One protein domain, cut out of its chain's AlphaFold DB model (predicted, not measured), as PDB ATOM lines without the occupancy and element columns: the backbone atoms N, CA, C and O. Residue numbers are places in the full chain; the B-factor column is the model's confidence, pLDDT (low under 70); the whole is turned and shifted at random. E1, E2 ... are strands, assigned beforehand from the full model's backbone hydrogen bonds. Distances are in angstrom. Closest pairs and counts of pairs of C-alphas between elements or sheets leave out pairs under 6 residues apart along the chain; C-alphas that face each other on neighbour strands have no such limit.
ATOM      1  N   GLU A   4     -82.675  24.926   5.920       89.75
ATOM      2  CA  GLU A   4     -82.979  23.853   4.970       89.75
ATOM      3  C   GLU A   4     -81.834  23.677   3.965       89.75
ATOM      4  O   GLU A   4     -81.300  24.653   3.432       89.75
ATOM      5  N   TYR A   5     -81.486  22.427   3.676       89.62
ATOM      6  CA  TYR A   5     -80.537  22.054   2.638       89.62
ATOM      7  C   TYR A   5     -81.068  20.867   1.835       89.62
ATOM      8  O   TYR A   5     -81.423  19.837   2.404       89.62
ATOM      9  N   LYS A   6     -81.092  20.996   0.507       92.31
ATOM     10  CA  LYS A   6     -81.440  19.899  -0.403       92.31
ATOM     11  C   LYS A   6     -80.161  19.199  -0.835       92.31
ATOM     12  O   LYS A   6     -79.329  19.794  -1.513       92.31
ATOM     13  N   ALA A   7     -80.008  17.960  -0.395       92.50
ATOM     14  CA  ALA A   7     -78.862  17.119  -0.682       92.50
ATOM     15  C   ALA A   7     -79.174  16.173  -1.842       92.50
ATOM     16  O   ALA A   7     -80.279  15.640  -1.925       92.50
ATOM     17  N   GLU A   8     -78.179  15.921  -2.688       94.81
ATOM     18  CA  GLU A   8     -78.218  14.877  -3.708       94.81
ATOM     19  C   GLU A   8     -76.883  14.128  -3.689       94.81
ATOM     20  O   GLU A   8     -75.822  14.747  -3.768       94.81
ATOM     21  N   TYR A   9     -76.937  12.804  -3.544       94.31
ATOM     22  CA  TYR A   9     -75.759  11.938  -3.457       94.31
ATOM     23  C   TYR A   9     -75.910  10.722  -4.365       94.31
ATOM     24  O   TYR A   9     -77.007  10.194  -4.550       94.31
ATOM     25  N   LYS A  10     -74.786  10.230  -4.888       96.50
ATOM     26  CA  LYS A  10     -74.716   8.910  -5.521       96.50
ATOM     27  C   LYS A  10     -74.720   7.822  -4.445       96.50
ATOM     28  O   LYS A  10     -74.025   7.936  -3.440       96.50
ATOM     29  N   ILE A  11     -75.476   6.755  -4.679       95.12
ATOM     30  CA  ILE A  11     -75.499   5.574  -3.818       95.12
ATOM     31  C   ILE A  11     -74.336   4.660  -4.217       95.12
ATOM     32  O   ILE A  11     -74.307   4.115  -5.319       95.12
ATOM     33  N   GLU A  12     -73.368   4.505  -3.312       94.62
ATOM     34  CA  GLU A  12     -72.250   3.561  -3.471       94.62
ATOM     35  C   GLU A  12     -72.586   2.169  -2.915       94.62
ATOM     36  O   GLU A  12     -72.148   1.157  -3.459       94.62
ATOM     37  N   GLN A  13     -73.364   2.104  -1.830       93.25
ATOM     38  CA  GLN A  13     -73.762   0.854  -1.186       93.25
ATOM     39  C   GLN A  13     -75.089   1.027  -0.442       93.25
ATOM     40  O   GLN A  13     -75.307   2.032   0.233       93.25
ATOM     41  N   GLU A  14     -75.949   0.017  -0.538       91.75
ATOM     42  CA  GLU A  14     -77.229  -0.048   0.167       91.75
ATOM     43  C   GLU A  14     -77.127  -1.017   1.350       91.75
ATOM     44  O   GLU A  14     -76.579  -2.113   1.230       91.75
ATOM     45  N   PHE A  15     -77.666  -0.617   2.503       88.81
ATOM     46  CA  PHE A  15     -77.688  -1.434   3.728       88.81
ATOM     47  C   PHE A  15     -79.116  -1.747   4.211       88.81
ATOM     48  O   PHE A  15     -79.316  -2.334   5.281       88.81
ATOM     49  N   SER A  16     -80.117  -1.320   3.441       83.06
ATOM     50  CA  SER A  16     -81.546  -1.447   3.721       83.06
ATOM     51  C   SER A  16     -82.278  -2.007   2.502       83.06
ATOM     52  O   SER A  16     -81.672  -2.659   1.653       83.06
ATOM     53  N   GLU A  17     -83.585  -1.772   2.427       84.12
ATOM     54  CA  GLU A  17     -84.359  -2.009   1.214       84.12
ATOM     55  C   GLU A  17     -83.733  -1.282   0.022       84.12
ATOM     56  O   GLU A  17     -83.156  -0.201   0.172       84.12
ATOM     57  N   HIS A  18     -83.841  -1.915  -1.141       89.88
ATOM     58  CA  HIS A  18     -83.300  -1.404  -2.390       89.88
ATOM     59  C   HIS A  18     -83.999  -0.100  -2.793       89.88
ATOM     60  O   HIS A  18     -85.231  -0.028  -2.812       89.88
ATOM     61  N   TYR A  19     -83.212   0.906  -3.160       88.19
ATOM     62  CA  TYR A  19     -83.673   2.177  -3.683       88.19
ATOM     63  C   TYR A  19     -83.619   2.155  -5.221       88.19
ATOM     64  O   TYR A  19     -82.598   1.801  -5.807       88.19
ATOM     65  N   PRO A  20     -84.696   2.548  -5.922       90.25
ATOM     66  CA  PRO A  20     -84.819   2.335  -7.368       90.25
ATOM     67  C   PRO A  20     -83.877   3.193  -8.231       90.25
ATOM     68  O   PRO A  20     -83.818   3.002  -9.445       90.25
ATOM     69  N   SER A  21     -83.174   4.160  -7.639       92.50
ATOM     70  CA  SER A  21     -82.260   5.070  -8.331       92.50
ATOM     71  C   SER A  21     -80.829   4.878  -7.836       92.50
ATOM     72  O   SER A  21     -80.598   4.570  -6.675       92.50
ATOM     73  N   SER A  22     -79.847   5.139  -8.700       94.31
ATOM     74  CA  SER A  22     -78.429   5.208  -8.323       94.31
ATOM     75  C   SER A  22     -78.059   6.484  -7.558       94.31
ATOM     76  O   SER A  22     -76.922   6.636  -7.116       94.31
ATOM     77  N   THR A  23     -78.985   7.438  -7.460       95.69
ATOM     78  CA  THR A  23     -78.837   8.683  -6.702       95.69
ATOM     79  C   THR A  23     -80.010   8.853  -5.754       95.69
ATOM     80  O   THR A  23     -81.133   8.475  -6.083       95.69
ATOM     81  N   ILE A  24     -79.753   9.447  -4.593       93.75
ATOM     82  CA  ILE A  24     -80.764   9.768  -3.592       93.75
ATOM     83  C   ILE A  24     -80.779  11.272  -3.346       93.75
ATOM     84  O   ILE A  24     -79.730  11.886  -3.136       93.75
ATOM     85  N   ALA A  25     -81.977  11.854  -3.368       94.56
ATOM     86  CA  ALA A  25     -82.211  13.243  -3.007       94.56
ATOM     87  C   ALA A  25     -83.014  13.301  -1.705       94.56
ATOM     88  O   ALA A  25     -83.996  12.574  -1.549       94.56
ATOM     89  N   PHE A  26     -82.593  14.148  -0.771       94.12
ATOM     90  CA  PHE A  26     -83.271  14.319   0.512       94.12
ATOM     91  C   PHE A  26     -83.103  15.739   1.048       94.12
ATOM     92  O   PHE A  26     -82.137  16.440   0.737       94.12
ATOM     93  N   THR A  27     -84.037  16.157   1.893       94.38
ATOM     94  CA  THR A  27     -83.982  17.444   2.584       94.38
ATOM     95  C   THR A  27     -83.404  17.252   3.981       94.38
ATOM     96  O   THR A  27     -83.843  16.390   4.739       94.38
ATOM     97  N   ALA A  28     -82.414  18.063   4.337       91.44
ATOM     98  CA  ALA A  28     -81.833  18.113   5.668       91.44
ATOM     99  C   ALA A  28     -82.102  19.467   6.324       91.44
ATOM    100  O   ALA A  28     -82.076  20.510   5.672       91.44
ATOM    101  N   TYR A  29     -82.320  19.435   7.635       88.25
ATOM    102  CA  TYR A  29     -82.483  20.622   8.463       88.25
ATOM    103  C   TYR A  29     -81.337  20.676   9.466       88.25
ATOM    104  O   TYR A  29     -81.190  19.782  10.303       88.25
ATOM    105  N   ASP A  30     -80.515  21.717   9.368       81.56
ATOM    106  CA  ASP A  30     -79.339  21.891  10.214       81.56
ATOM    107  C   ASP A  30     -79.464  23.122  11.113       81.56
ATOM    108  O   ASP A  30     -79.922  24.177  10.680       81.56
ATOM    109  N   HIS A  31     -79.030  23.004  12.369       80.75
ATOM    110  CA  HIS A  31     -79.029  24.110  13.327       80.75
ATOM    111  C   HIS A  31     -77.606  24.642  13.555       80.75
ATOM    112  O   HIS A  31     -77.112  24.659  14.687       80.75
ATOM    113  N   ASN A  32     -76.954  25.090  12.477       70.56
ATOM    114  CA  ASN A  32     -75.576  25.597  12.480       70.56
ATOM    115  C   ASN A  32     -74.598  24.602  13.116       70.56
ATOM    116  O   ASN A  32     -73.870  24.935  14.061       70.56
ATOM    117  N   SER A  33     -74.612  23.366  12.623       74.75
ATOM    118  CA  SER A  33     -73.692  22.336  13.083       74.75
ATOM    119  C   SER A  33     -72.246  22.802  12.954       74.75
ATOM    120  O   SER A  33     -71.837  23.411  11.966       74.75
ATOM    121  N   MET A  34     -71.437  22.503  13.975       76.75
ATOM    122  CA  MET A  34     -69.990  22.670  13.845       76.75
ATOM    123  C   MET A  34     -69.483  21.760  12.722       76.75
ATOM    124  O   MET A  34     -70.078  20.714  12.483       76.75
ATOM    125  N   TYR A  35     -68.342  22.105  12.115       78.12
ATOM    126  CA  TYR A  35     -67.742  21.390  10.977       78.12
ATOM    127  C   TYR A  35     -67.846  19.854  11.058       78.12
ATOM    128  O   TYR A  35     -68.204  19.194  10.090       78.12
ATOM    129  N   GLU A  36     -67.577  19.271  12.230       76.88
ATOM    130  CA  GLU A  36     -67.561  17.817  12.425       76.88
ATOM    131  C   GLU A  36     -68.948  17.150  12.395       76.88
ATOM    132  O   GLU A  36     -69.025  15.948  12.136       76.88
ATOM    133  N   PHE A  37     -70.013  17.914  12.644       80.56
ATOM    134  CA  PHE A  37     -71.412  17.469  12.684       80.56
ATOM    135  C   PHE A  37     -72.194  17.872  11.431       80.56
ATOM    136  O   PHE A  37     -73.398  17.655  11.357       80.56
ATOM    137  N   ASP A  38     -71.513  18.454  10.452       86.88
ATOM    138  CA  ASP A  38     -72.094  18.809   9.173       86.88
ATOM    139  C   ASP A  38     -71.656  17.783   8.124       86.88
ATOM    140  O   ASP A  38     -70.481  17.703   7.753       86.88
ATOM    141  N   PHE A  39     -72.612  16.973   7.663       88.19
ATOM    142  CA  PHE A  39     -72.352  15.899   6.708       88.19
ATOM    143  C   PHE A  39     -71.814  16.416   5.366       88.19
ATOM    144  O   PHE A  39     -71.149  15.667   4.655       88.19
ATOM    145  N   ARG A  40     -72.049  17.694   5.036       89.12
ATOM    146  CA  ARG A  40     -71.598  18.325   3.784       89.12
ATOM    147  C   ARG A  40     -70.076  18.433   3.689       89.12
ATOM    148  O   ARG A  40     -69.551  18.621   2.600       89.12
ATOM    149  N   ASN A  41     -69.372  18.299   4.813       89.44
ATOM    150  CA  ASN A  41     -67.910  18.351   4.875       89.44
ATOM    151  C   ASN A  41     -67.234  16.998   4.600       89.44
ATOM    152  O   ASN A  41     -66.025  16.869   4.805       89.44
ATOM    153  N   TYR A  42     -67.997  15.980   4.197       90.44
ATOM    154  CA  TYR A  42     -67.494  14.631   3.969       90.44
ATOM    155  C   TYR A  42     -67.931  14.113   2.598       90.44
ATOM    156  O   TYR A  42     -69.098  14.216   2.227       90.44
ATOM    157  N   ASP A  43     -66.991  13.501   1.876       92.06
ATOM    158  CA  ASP A  43     -67.238  12.971   0.529       92.06
ATOM    159  C   ASP A  43     -68.141  11.731   0.546       92.06
ATOM    160  O   ASP A  43     -68.972  11.543  -0.339       92.06
ATOM    161  N   HIS A  44     -67.985  10.886   1.569       95.00
ATOM    162  CA  HIS A  44     -68.753   9.658   1.742       95.00
ATOM    163  C   HIS A  44     -69.388   9.644   3.126       95.00
ATOM    164  O   HIS A  44     -68.716   9.833   4.145       95.00
ATOM    165  N   ILE A  45     -70.693   9.396   3.162       94.94
ATOM    166  CA  ILE A  45     -71.476   9.369   4.392       94.94
ATOM    167  C   ILE A  45     -72.389   8.147   4.411       94.94
ATOM    168  O   ILE A  45     -72.967   7.767   3.395       94.94
ATOM    169  N   LEU A  46     -72.547   7.555   5.590       95.25
ATOM    170  CA  LEU A  46     -73.711   6.740   5.910       95.25
ATOM    171  C   LEU A  46     -74.787   7.692   6.418       95.25
ATOM    172  O   LEU A  46     -74.572   8.366   7.424       95.25
ATOM    173  N   VAL A  47     -75.925   7.753   5.734       92.69
ATOM    174  CA  VAL A  47     -77.040   8.639   6.083       92.69
ATOM    175  C   VAL A  47     -78.305   7.825   6.322       92.69
ATOM    176  O   VAL A  47     -78.542   6.823   5.651       92.69
ATOM    177  N   PHE A  48     -79.120   8.263   7.282       91.38
ATOM    178  CA  PHE A  48     -80.431   7.681   7.556       91.38
ATOM    179  C   PHE A  48     -81.507   8.683   7.155       91.38
ATOM    180  O   PHE A  48     -81.544   9.807   7.663       91.38
ATOM    181  N   VAL A  49     -82.377   8.279   6.235       91.56
ATOM    182  CA  VAL A  49     -83.485   9.098   5.738       91.56
ATOM    183  C   VAL A  49     -84.814   8.417   6.044       91.56
ATOM    184  O   VAL A  49     -84.892   7.191   6.092       91.56
ATOM    185  N   GLY A  50     -85.850   9.218   6.270       90.31
ATOM    186  CA  GLY A  50     -87.224   8.755   6.444       90.31
ATOM    187  C   GLY A  50     -88.168   9.509   5.516       90.31
ATOM    188  O   GLY A  50     -87.910  10.661   5.171       90.31
ATOM    189  N   GLU A  51     -89.257   8.866   5.112       91.25
ATOM    190  CA  GLU A  51     -90.294   9.514   4.312       91.25
ATOM    191  C   GLU A  51     -91.217  10.351   5.207       91.25
ATOM    192  O   GLU A  51     -91.720   9.880   6.231       91.25
ATOM    193  N   TYR A  52     -91.466  11.595   4.803       90.62
ATOM    194  CA  TYR A  52     -92.451  12.471   5.418       90.62
ATOM    195  C   TYR A  52     -93.199  13.245   4.332       90.62
ATOM    196  O   TYR A  52     -92.604  14.018   3.588       90.62
ATOM    197  N   CYS A  53     -94.514  13.034   4.235       90.81
ATOM    198  CA  CYS A  53     -95.374  13.678   3.231       90.81
ATOM    199  C   CYS A  53     -94.898  13.509   1.770       90.81
ATOM    200  O   CYS A  53     -95.147  14.382   0.943       90.81
ATOM    201  N   GLY A  54     -94.258  12.379   1.446       88.94
ATOM    202  CA  GLY A  54     -93.722  12.088   0.111       88.94
ATOM    203  C   GLY A  54     -92.310  12.626  -0.148       88.94
ATOM    204  O   GLY A  54     -91.740  12.320  -1.191       88.94
ATOM    205  N   ASP A  55     -91.729  13.366   0.800       90.25
ATOM    206  CA  ASP A  55     -90.346  13.833   0.738       90.25
ATOM    207  C   ASP A  55     -89.436  12.958   1.610       90.25
ATOM    208  O   ASP A  55     -89.791  12.570   2.727       90.25
ATOM    209  N   LEU A  56     -88.227  12.664   1.123       93.69
ATOM    210  CA  LEU A  56     -87.188  12.042   1.939       93.69
ATOM    211  C   LEU A  56     -86.514  13.102   2.804       93.69
ATOM    212  O   LEU A  56     -85.938  14.065   2.296       93.69
ATOM    213  N   ILE A  57     -86.554  12.899   4.115       93.94
ATOM    214  CA  ILE A  57     -85.988  13.808   5.106       93.94
ATOM    215  C   ILE A  57     -84.841  13.113   5.835       93.94
ATOM    216  O   ILE A  57     -84.970  11.977   6.298       93.94
ATOM    217  N   HIS A  58     -83.710  13.806   5.966       91.00
ATOM    218  CA  HIS A  58     -82.602  13.365   6.810       91.00
ATOM    219  C   HIS A  58     -83.037  13.321   8.272       91.00
ATOM    220  O   HIS A  58     -83.532  14.307   8.823       91.00
ATOM    221  N   LEU A  59     -82.807  12.185   8.931       86.94
ATOM    222  CA  LEU A  59     -82.990  12.094  10.371       86.94
ATOM    223  C   LEU A  59     -81.923  12.949  11.054       86.94
ATOM    224  O   LEU A  59     -80.732  12.657  10.980       86.94
ATOM    225  N   LYS A  60     -82.358  14.030  11.705       79.25
ATOM    226  CA  LYS A  60     -81.477  15.086  12.212       79.25
ATOM    227  C   LYS A  60     -80.295  14.527  13.012       79.25
ATOM    228  O   LYS A  60     -80.474  13.743  13.943       79.25
ATOM    229  N   TYR A  61     -79.095  14.962  12.631       74.94
ATOM    230  CA  TYR A  61     -77.795  14.530  13.161       74.94
ATOM    231  C   TYR A  61     -77.445  13.050  12.968       74.94
ATOM    232  O   TYR A  61     -76.360  12.656  13.357       74.94
ATOM    233  N   GLN A  62     -78.284  12.224  12.341       85.75
ATOM    234  CA  GLN A  62     -78.011  10.798  12.141       85.75
ATOM    235  C   GLN A  62     -77.208  10.594  10.854       85.75
ATOM    236  O   GLN A  62     -77.769  10.375   9.777       85.75
ATOM    237  N   PHE A  63     -75.887  10.711  10.943       91.25
ATOM    238  CA  PHE A  63     -74.986  10.310   9.867       91.25
ATOM    239  C   PHE A  63     -73.622   9.889  10.420       91.25
ATOM    240  O   PHE A  63     -73.221  10.297  11.512       91.25
ATOM    241  N   PHE A  64     -72.878   9.118   9.629       92.94
ATOM    242  CA  PHE A  64     -71.490   8.772   9.925       92.94
ATOM    243  C   PHE A  64     -70.594   9.098   8.732       92.94
ATOM    244  O   PHE A  64     -70.915   8.684   7.618       92.94
ATOM    245  N   PRO A  65     -69.467   9.803   8.928       93.25
ATOM    246  CA  PRO A  65     -68.484   9.963   7.869       93.25
ATOM    247  C   PRO A  65     -67.799   8.620   7.603       93.25
ATOM    248  O   PRO A  65     -67.305   7.970   8.528       93.25
ATOM    249  N   LEU A  66     -67.775   8.204   6.342       95.19
ATOM    250  CA  LEU A  66     -67.204   6.930   5.933       95.19
ATOM    251  C   LEU A  66     -65.883   7.137   5.206       95.19
ATOM    252  O   LEU A  66     -65.724   8.031   4.380       95.19
TER     253      LEU A  66
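AT A GLANCE: This is residues 4 to 66 of the 159 residues of an uncharacterized protein of Chryseobacterium sp. CH21 (UniProt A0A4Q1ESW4). Two antiparallel hairpins, E1 with E2 and E3 with E4, cross each other and pack mainly through E2 and E4, while two long loops, residues 11 to 22 and 31 to 44, lie toward opposite ends. The 63 printed residues hold four named strands, no named helix, and two two-stranded sheets: all strand. The whole is compact, radius of gyration of the C-alphas 11.5 A, spanning 33 by 28 by 16 A.

IN THESE COORDINATES: E1, residues 4 to 10, 20.0 A, begins at C-alpha 4 (-82.979, 23.853, 4.970). E2 is residues 23 to 30, 21.5 A; E3 is 45 to 52, 21.2 A. E4, residues 55 to 65, 23.3 A, bends by 79 degrees at residue 61 and ends at C-alpha 65 (-68.484, 9.963, 7.869).

HOW THE PARTS SIT: In hairpin E1 and E2, N 7 and O 26 are within hydrogen-bond range, 2.9 A. In hairpin E3 and E4, N 50 and O 57 are, 2.9 A. The closest C-alphas of E2 and E4 are Phe 26 and Leu 56, 4.8 A. E1 and E3 are apart.

THE WHOLE: The printed part has no cut; links E1 to E2 and E2 to E3 are long. No printed residue is under 70.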